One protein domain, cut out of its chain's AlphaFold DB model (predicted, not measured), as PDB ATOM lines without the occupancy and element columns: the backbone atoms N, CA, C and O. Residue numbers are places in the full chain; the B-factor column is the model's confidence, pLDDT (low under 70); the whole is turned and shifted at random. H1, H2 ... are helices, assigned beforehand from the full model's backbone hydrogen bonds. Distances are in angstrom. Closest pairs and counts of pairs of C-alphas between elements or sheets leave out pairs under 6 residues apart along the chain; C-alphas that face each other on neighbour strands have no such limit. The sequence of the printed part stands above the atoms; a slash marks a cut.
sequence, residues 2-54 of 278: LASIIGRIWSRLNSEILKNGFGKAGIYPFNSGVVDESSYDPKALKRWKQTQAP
ATOM      1  N   LEU A   2      71.545 128.338 164.730       85.06
ATOM      2  CA  LEU A   2      72.851 128.821 165.221       85.06
ATOM      3  C   LEU A   2      74.043 128.541 164.280       85.06
ATOM      4  O   LEU A   2      74.838 129.435 164.016       85.06
ATOM      5  N   ALA A   3      74.129 127.334 163.710       88.94
ATOM      6  CA  ALA A   3      75.211 126.969 162.788       88.94
ATOM      7  C   ALA A   3      75.277 127.871 161.538       88.94
ATOM      8  O   ALA A   3      76.362 128.197 161.068       88.94
ATOM      9  N   SER A   4      74.123 128.326 161.035       89.88
ATOM     10  CA  SER A   4      74.053 129.234 159.880       89.88
ATOM     11  C   SER A   4      74.571 130.633 160.229       89.88
ATOM     12  O   SER A   4      75.298 131.244 159.448       89.88
ATOM     13  N   ILE A   5      74.267 131.117 161.439       96.62
ATOM     14  CA  ILE A   5      74.752 132.410 161.938       96.62
ATOM     15  C   ILE A   5      76.274 132.372 162.108       96.62
ATOM     16  O   ILE A   5      76.965 133.253 161.603       96.62
ATOM     17  N   ILE A   6      76.804 131.319 162.739       91.12
ATOM     18  CA  ILE A   6      78.252 131.135 162.915       91.12
ATOM     19  C   ILE A   6      78.953 131.057 161.553       91.12
ATOM     20  O   ILE A   6      79.953 131.740 161.347       91.12
ATOM     21  N   GLY A   7      78.390 130.311 160.594       92.44
ATOM     22  CA  GLY A   7      78.934 130.216 159.237       92.44
ATOM     23  C   GLY A   7      79.017 131.567 158.521       92.44
ATOM     24  O   GLY A   7      80.035 131.864 157.901       92.44
ATOM     25  N   ARG A   8      77.992 132.422 158.656       95.06
ATOM     26  CA  ARG A   8      77.989 133.783 158.082       95.06
ATOM     27  C   ARG A   8      78.991 134.723 158.753       95.06
ATOM     28  O   ARG A   8      79.547 135.590 158.087       95.06
ATOM     29  N   ILE A   9      79.205 134.587 160.061       94.69
ATOM     30  CA  ILE A   9      80.205 135.383 160.785       94.69
ATOM     31  C   ILE A   9      81.611 134.953 160.355       94.69
ATOM     32  O   ILE A   9      82.449 135.795 160.036       94.69
ATOM     33  N   TRP A  10      81.857 133.643 160.280       93.75
ATOM     34  CA  TRP A  10      83.151 133.093 159.875       93.75
ATOM     35  C   TRP A  10      83.505 133.412 158.424       93.75
ATOM     36  O   TRP A  10      84.676 133.641 158.143       93.75
ATOM     37  N   SER A  11      82.525 133.483 157.518       95.00
ATOM     38  CA  SER A  11      82.784 133.850 156.120       95.00
ATOM     39  C   SER A  11      83.119 135.331 155.919       95.00
ATOM     40  O   SER A  11      83.750 135.673 154.923       95.00
ATOM     41  N   ARG A  12      82.719 136.210 156.849       96.12
ATOM     42  CA  ARG A  12      83.027 137.652 156.813       96.12
ATOM     43  C   ARG A  12      84.319 138.017 157.546       96.12
ATOM     44  O   ARG A  12      84.870 139.087 157.308       96.12
ATOM     45  N   LEU A  13      84.792 137.160 158.449       96.00
ATOM     46  CA  LEU A  13      86.021 137.383 159.209       96.00
ATOM     47  C   LEU A  13      87.263 137.216 158.327       96.00
ATOM     48  O   LEU A  13      87.368 136.280 157.534       96.00
ATOM     49  N   ASN A  14      88.250 138.093 158.520       96.75
ATOM     50  CA  ASN A  14      89.541 137.954 157.857       96.75
ATOM     51  C   ASN A  14      90.213 136.639 158.296       96.75
ATOM     52  O   ASN A  14      90.381 136.365 159.488       96.75
ATOM     53  N   SER A  15      90.632 135.838 157.315       93.50
ATOM     54  CA  SER A  15      91.292 134.551 157.539       93.50
ATOM     55  C   SER A  15      92.549 134.642 158.418       93.50
ATOM     56  O   SER A  15      92.870 133.680 159.116       93.50
ATOM     57  N   GLU A  16      93.244 135.783 158.441       94.75
ATOM     58  CA  GLU A  16      94.408 135.999 159.309       94.75
ATOM     59  C   GLU A  16      94.027 136.089 160.789       94.75
ATOM     60  O   GLU A  16      94.715 135.520 161.635       94.75
ATOM     61  N   ILE A  17      92.897 136.728 161.106       94.06
ATOM     62  CA  ILE A  17      92.385 136.826 162.480       94.06
ATOM     63  C   ILE A  17      92.033 135.431 162.994       94.06
ATOM     64  O   ILE A  17      92.403 135.079 164.114       94.06
ATOM     65  N   LEU A  18      91.387 134.612 162.158       91.50
ATOM     66  CA  LEU A  18      91.070 133.225 162.501       91.50
ATOM     67  C   LEU A  18      92.344 132.408 162.735       91.50
ATOM     68  O   LEU A  18      92.456 131.758 163.770       91.50
ATOM     69  N   LYS A  19      93.332 132.480 161.833       88.94
ATOM     70  CA  LYS A  19      94.621 131.780 161.992       88.94
ATOM     71  C   LYS A  19      95.348 132.195 163.271       88.94
ATOM     72  O   LYS A  19      95.825 131.331 164.002       88.94
ATOM     73  N   ASN A  20      95.390 133.492 163.570       94.31
ATOM     74  CA  ASN A  20      96.038 134.016 164.771       94.31
ATOM     75  C   ASN A  20      95.278 133.628 166.044       94.31
ATOM     76  O   ASN A  20      95.901 133.247 167.033       94.31
ATOM     77  N   GLY A  21      93.944 133.688 166.026       93.25
ATOM     78  CA  GLY A  21      93.097 133.280 167.148       93.25
ATOM     79  C   GLY A  21      93.234 131.791 167.455       93.25
ATOM     80  O   GLY A  21      93.517 131.416 168.591       93.25
ATOM     81  N   PHE A  22      93.128 130.947 166.428       91.44
ATOM     82  CA  PHE A  22      93.337 129.504 166.534       91.44
ATOM     83  C   PHE A  22      94.763 129.156 166.981       91.44
ATOM     84  O   PHE A  22      94.937 128.332 167.878       91.44
ATOM     85  N   GLY A  23      95.772 129.854 166.456       91.12
ATOM     86  CA  GLY A  23      97.163 129.697 166.876       91.12
ATOM     87  C   GLY A  23      97.399 130.056 168.347       91.12
ATOM     88  O   GLY A  23      98.068 129.301 169.054       91.12
ATOM     89  N   LYS A  24      96.804 131.155 168.838       93.69
ATOM     90  CA  LYS A  24      96.863 131.567 170.257       93.69
ATOM     91  C   LYS A  24      96.114 130.606 171.181       93.69
ATOM     92  O   LYS A  24      96.567 130.366 172.295       93.69
ATOM     93  N   ALA A  25      95.001 130.039 170.718       93.75
ATOM     94  CA  ALA A  25      94.240 129.028 171.451       93.75
ATOM     95  C   ALA A  25      94.893 127.631 171.417       93.75
ATOM     96  O   ALA A  25      94.422 126.720 172.094       93.75
ATOM     97  N   GLY A  26      95.947 127.438 170.615       88.69
ATOM     98  CA  GLY A  26      96.577 126.133 170.405       88.69
ATOM     99  C   GLY A  26      95.734 125.162 169.571       88.69
ATOM    100  O   GLY A  26      96.049 123.977 169.501       88.69
ATOM    101  N   ILE A  27      94.675 125.646 168.923       87.44
ATOM    102  CA  ILE A  27      93.799 124.850 168.063       87.44
ATOM    103  C   ILE A  27      94.345 124.961 166.643       87.44
ATOM    104  O   ILE A  27      93.934 125.818 165.872       87.44
ATOM    105  N   TYR A  28      95.308 124.121 166.287       81.94
ATOM    106  CA  TYR A  28      95.836 124.115 164.925       81.94
ATOM    107  C   TYR A  28      94.981 123.230 164.013       81.94
ATOM    108  O   TYR A  28      94.535 122.163 164.448       81.94
ATOM    109  N   PRO A  29      94.764 123.627 162.743       78.31
ATOM    110  CA  PRO A  29      94.216 122.726 161.743       78.31
ATOM    111  C   PRO A  29      95.030 121.439 161.725       78.31
ATOM    112  O   PRO A  29      96.261 121.466 161.782       78.31
ATOM    113  N   PHE A  30      94.329 120.315 161.665       76.69
ATOM    114  CA  PHE A  30      94.962 119.014 161.696       76.69
ATOM    115  C   PHE A  30      95.868 118.845 160.470       76.69
ATOM    116  O   PHE A  30      95.388 118.760 159.340       76.69
ATOM    117  N   ASN A  31      97.185 118.850 160.686       83.06
ATOM    118  CA  ASN A  31      98.149 118.676 159.610       83.06
ATOM    119  C   ASN A  31      98.366 117.177 159.380       83.06
ATOM    120  O   ASN A  31      99.094 116.528 160.133       83.06
ATOM    121  N   SER A  32      97.731 116.635 158.340       80.12
ATOM    122  CA  SER A  32      97.815 115.212 157.988       80.12
ATOM    123  C   SER A  32      99.229 114.750 157.626       80.12
ATOM    124  O   SER A  32      99.482 113.555 157.629       80.12
ATOM    125  N   GLY A  33     100.153 115.673 157.332       86.31
ATOM    126  CA  GLY A  33     101.552 115.345 157.051       86.31
ATOM    127  C   GLY A  33     102.454 115.254 158.285       86.31
ATOM    128  O   GLY A  33     103.597 114.835 158.155       86.31
ATOM    129  N   VAL A  34     101.988 115.681 159.466       90.06
ATOM    130  CA  VAL A  34     102.799 115.688 160.705       90.06
ATOM    131  C   VAL A  34     102.533 114.456 161.567       90.06
ATOM    132  O   VAL A  34     103.378 114.059 162.366       90.06
ATOM    133  N   VAL A  35     101.352 113.862 161.421       87.00
ATOM    134  CA  VAL A  35     100.916 112.702 162.191       87.00
ATOM    135  C   VAL A  35     100.909 111.508 161.242       87.00
ATOM    136  O   VAL A  35     100.095 111.459 160.324       87.00
ATOM    137  N   ASP A  36     101.831 110.564 161.437       92.81
ATOM    138  CA  ASP A  36     101.921 109.370 160.592       92.81
ATOM    139  C   ASP A  36     100.629 108.549 160.667       92.81
ATOM    140  O   ASP A  36     100.067 108.370 161.753       92.81
ATOM    141  N   GLU A  37     100.190 107.973 159.540       91.62
ATOM    142  CA  GLU A  37      98.983 107.128 159.484       91.62
ATOM    143  C   GLU A  37      99.022 105.962 160.494       91.62
ATOM    144  O   GLU A  37      97.980 105.510 160.968       91.62
ATOM    145  N   SER A  38     100.219 105.509 160.877       94.00
ATOM    146  CA  SER A  38     100.428 104.451 161.871       94.00
ATOM    147  C   SER A  38     100.087 104.856 163.305       94.00
ATOM    148  O   SER A  38      99.910 103.985 164.153       94.00
ATOM    149  N   SER A  39     100.027 106.155 163.601       94.44
ATOM    150  CA  SER A  39      99.694 106.665 164.937       94.44
ATOM    151  C   SER A  39      98.187 106.805 165.172       94.44
ATOM    152  O   SER A  39      97.752 106.987 166.310       94.44
ATOM    153  N   TYR A  40      97.380 106.689 164.117       91.94
ATOM    154  CA  TYR A  40      95.927 106.700 164.233       91.94
ATOM    155  C   TYR A  40      95.413 105.336 164.674       91.94
ATOM    156  O   TYR A  40      95.984 104.294 164.364       91.94
ATOM    157  N   ASP A  41      94.249 105.338 165.321       96.81
ATOM    158  CA  ASP A  41      93.481 104.112 165.488       96.81
ATOM    159  C   ASP A  41      93.058 103.590 164.095       96.81
ATOM    160  O   ASP A  41      92.299 104.274 163.389       96.81
ATOM    161  N   PRO A  42      93.491 102.381 163.685       94.94
ATOM    162  CA  PRO A  42      93.175 101.824 162.371       94.94
ATOM    163  C   PRO A  42      91.663 101.697 162.136       94.94
ATOM    164  O   PRO A  42      91.197 101.798 160.996       94.94
ATOM    165  N   LYS A  43      90.865 101.517 163.195       93.56
ATOM    166  CA  LYS A  43      89.404 101.408 163.091       93.56
ATOM    167  C   LYS A  43      88.752 102.766 162.838       93.56
ATOM    168  O   LYS A  43      87.844 102.858 162.009       93.56
ATOM    169  N   ALA A  44      89.216 103.813 163.521       91.00
ATOM    170  CA  ALA A  44      88.745 105.181 163.309       91.00
ATOM    171  C   ALA A  44      89.140 105.691 161.916       91.00
ATOM    172  O   ALA A  44      88.294 106.217 161.190       91.00
ATOM    173  N   LEU A  45      90.387 105.437 161.507       92.31
ATOM    174  CA  LEU A  45      90.895 105.808 160.188       92.31
ATOM    175  C   LEU A  45      90.096 105.128 159.067       92.31
ATOM    176  O   LEU A  45      89.714 105.788 158.102       92.31
ATOM    177  N   LYS A  46      89.762 103.836 159.213       94.81
ATOM    178  CA  LYS A  46      88.926 103.106 158.245       94.81
ATOM    179  C   LYS A  46      87.524 103.706 158.117       94.81
ATOM    180  O   LYS A  46      87.048 103.880 156.999       94.81
ATOM    181  N   ARG A  47      86.878 104.055 159.237       95.50
ATOM    182  CA  ARG A  47      85.557 104.714 159.229       95.50
ATOM    183  C   ARG A  47      85.614 106.075 158.542       95.50
ATOM    184  O   ARG A  47      84.775 106.359 157.696       95.50
ATOM    185  N   TRP A  48      86.621 106.887 158.858       92.00
ATOM    186  CA  TRP A  48      86.794 108.197 158.232       92.00
ATOM    187  C   TRP A  48      87.069 108.077 156.726       92.00
ATOM    188  O   TRP A  48      86.395 108.731 155.931       92.00
ATOM    189  N   LYS A  49      87.966 107.169 156.312       91.94
ATOM    190  CA  LYS A  49      88.224 106.878 154.891       91.94
ATOM    191  C   LYS A  49      86.963 106.373 154.172       91.94
ATOM    192  O   LYS A  49      86.758 106.742 153.028       91.94
ATOM    193  N   GLN A  50      86.083 105.611 154.830       93.50
ATOM    194  CA  GLN A  50      84.780 105.213 154.267       93.50
ATOM    195  C   GLN A  50      83.801 106.384 154.113       93.50
ATOM    196  O   GLN A  50      83.036 106.400 153.158       93.50
ATOM    197  N   THR A  51      83.821 107.365 155.023       89.44
ATOM    198  CA  THR A  51      82.986 108.577 154.896       89.44
ATOM    199  C   THR A  51      83.524 109.581 153.876       89.44
ATOM    200  O   THR A  51      82.750 110.341 153.308       89.44
ATOM    201  N   GLN A  52      84.846 109.600 153.675       84.44
ATOM    202  CA  GLN A  52      85.536 110.468 152.717       84.44
ATOM    203  C   GLN A  52      85.674 109.844 151.343       84.44
ATOM    204  O   GLN A  52      85.919 110.579 150.391       84.44
ATOM    205  N   ALA A  53      85.547 108.514 151.236       84.88
ATOM    206  CA  ALA A  53      85.354 107.855 149.963       84.88
ATOM    207  C   ALA A  53      84.199 108.614 149.316       84.88
ATOM    208  O   ALA A  53      83.087 108.584 149.861       84.88
ATOM    209  N   PRO A  54      84.470 109.397 148.256       65.25
ATOM    210  CA  PRO A  54      83.414 110.147 147.628       65.25
ATOM    211  C   PRO A  54      82.319 109.128 147.338       65.25
ATOM    212  O   PRO A  54      82.616 107.995 146.948       65.25
TER     213      PRO A  54
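What this domain is: This is residues 2 to 54 of the 278 residues of an uncharacterized protein of Apolygus lucorum (UniProt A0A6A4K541). The model is a wide, open U with an empty middle: H1 and H2, set at a corner, make one arm, the long stretch of residues 25 to 41 runs across the base, and H3 makes the other arm. No helix packs on another. The printed part has 53 residues with three named helices, H1, H2 and H3 in that order along the chain, and no named strand. The class is all helix. The whole is only just extended, close to loose, with a radius of gyration of the C-alphas of 15.4 A and spans of 37 by 25 by 17 A.

Where its parts are: H1 holds residues 2 to 12 and is 15.9 A long from first to last C-alpha; it begins at C-alpha 2, at (72.851, 128.821, 165.221). H2 holds residues 15 to 24 and is 14.2 A long. H3 holds residues 42 to 52 and is 15.0 A long, ending at C-alpha 52, at (85.536, 110.468, 152.717).

How they stand to each other: H1 touches no helix. A tight link of 2 residues joins it to H2, yet the two are only just apart, with their closest C-alphas 8.3 A from each other. H2 and H3 are apart, and so are H1 and H3. In H1, H2 and H3 every O i to N i+4 pair is within hydrogen-bond range.

The domain as a whole: The two C-alphas farthest apart, those of Ile 5 and Ser 38, are 38.0 A from each other. The C-alphas of Leu 2 and Pro 54, first and last of the printed part, are 27.7 A apart. The link from H2 to H3, 17 residues, is long; its residues 30 to 36 stand free. The printed part has no cut. Its mean pLDDT is 90.5, and residue 54 alone is under 70.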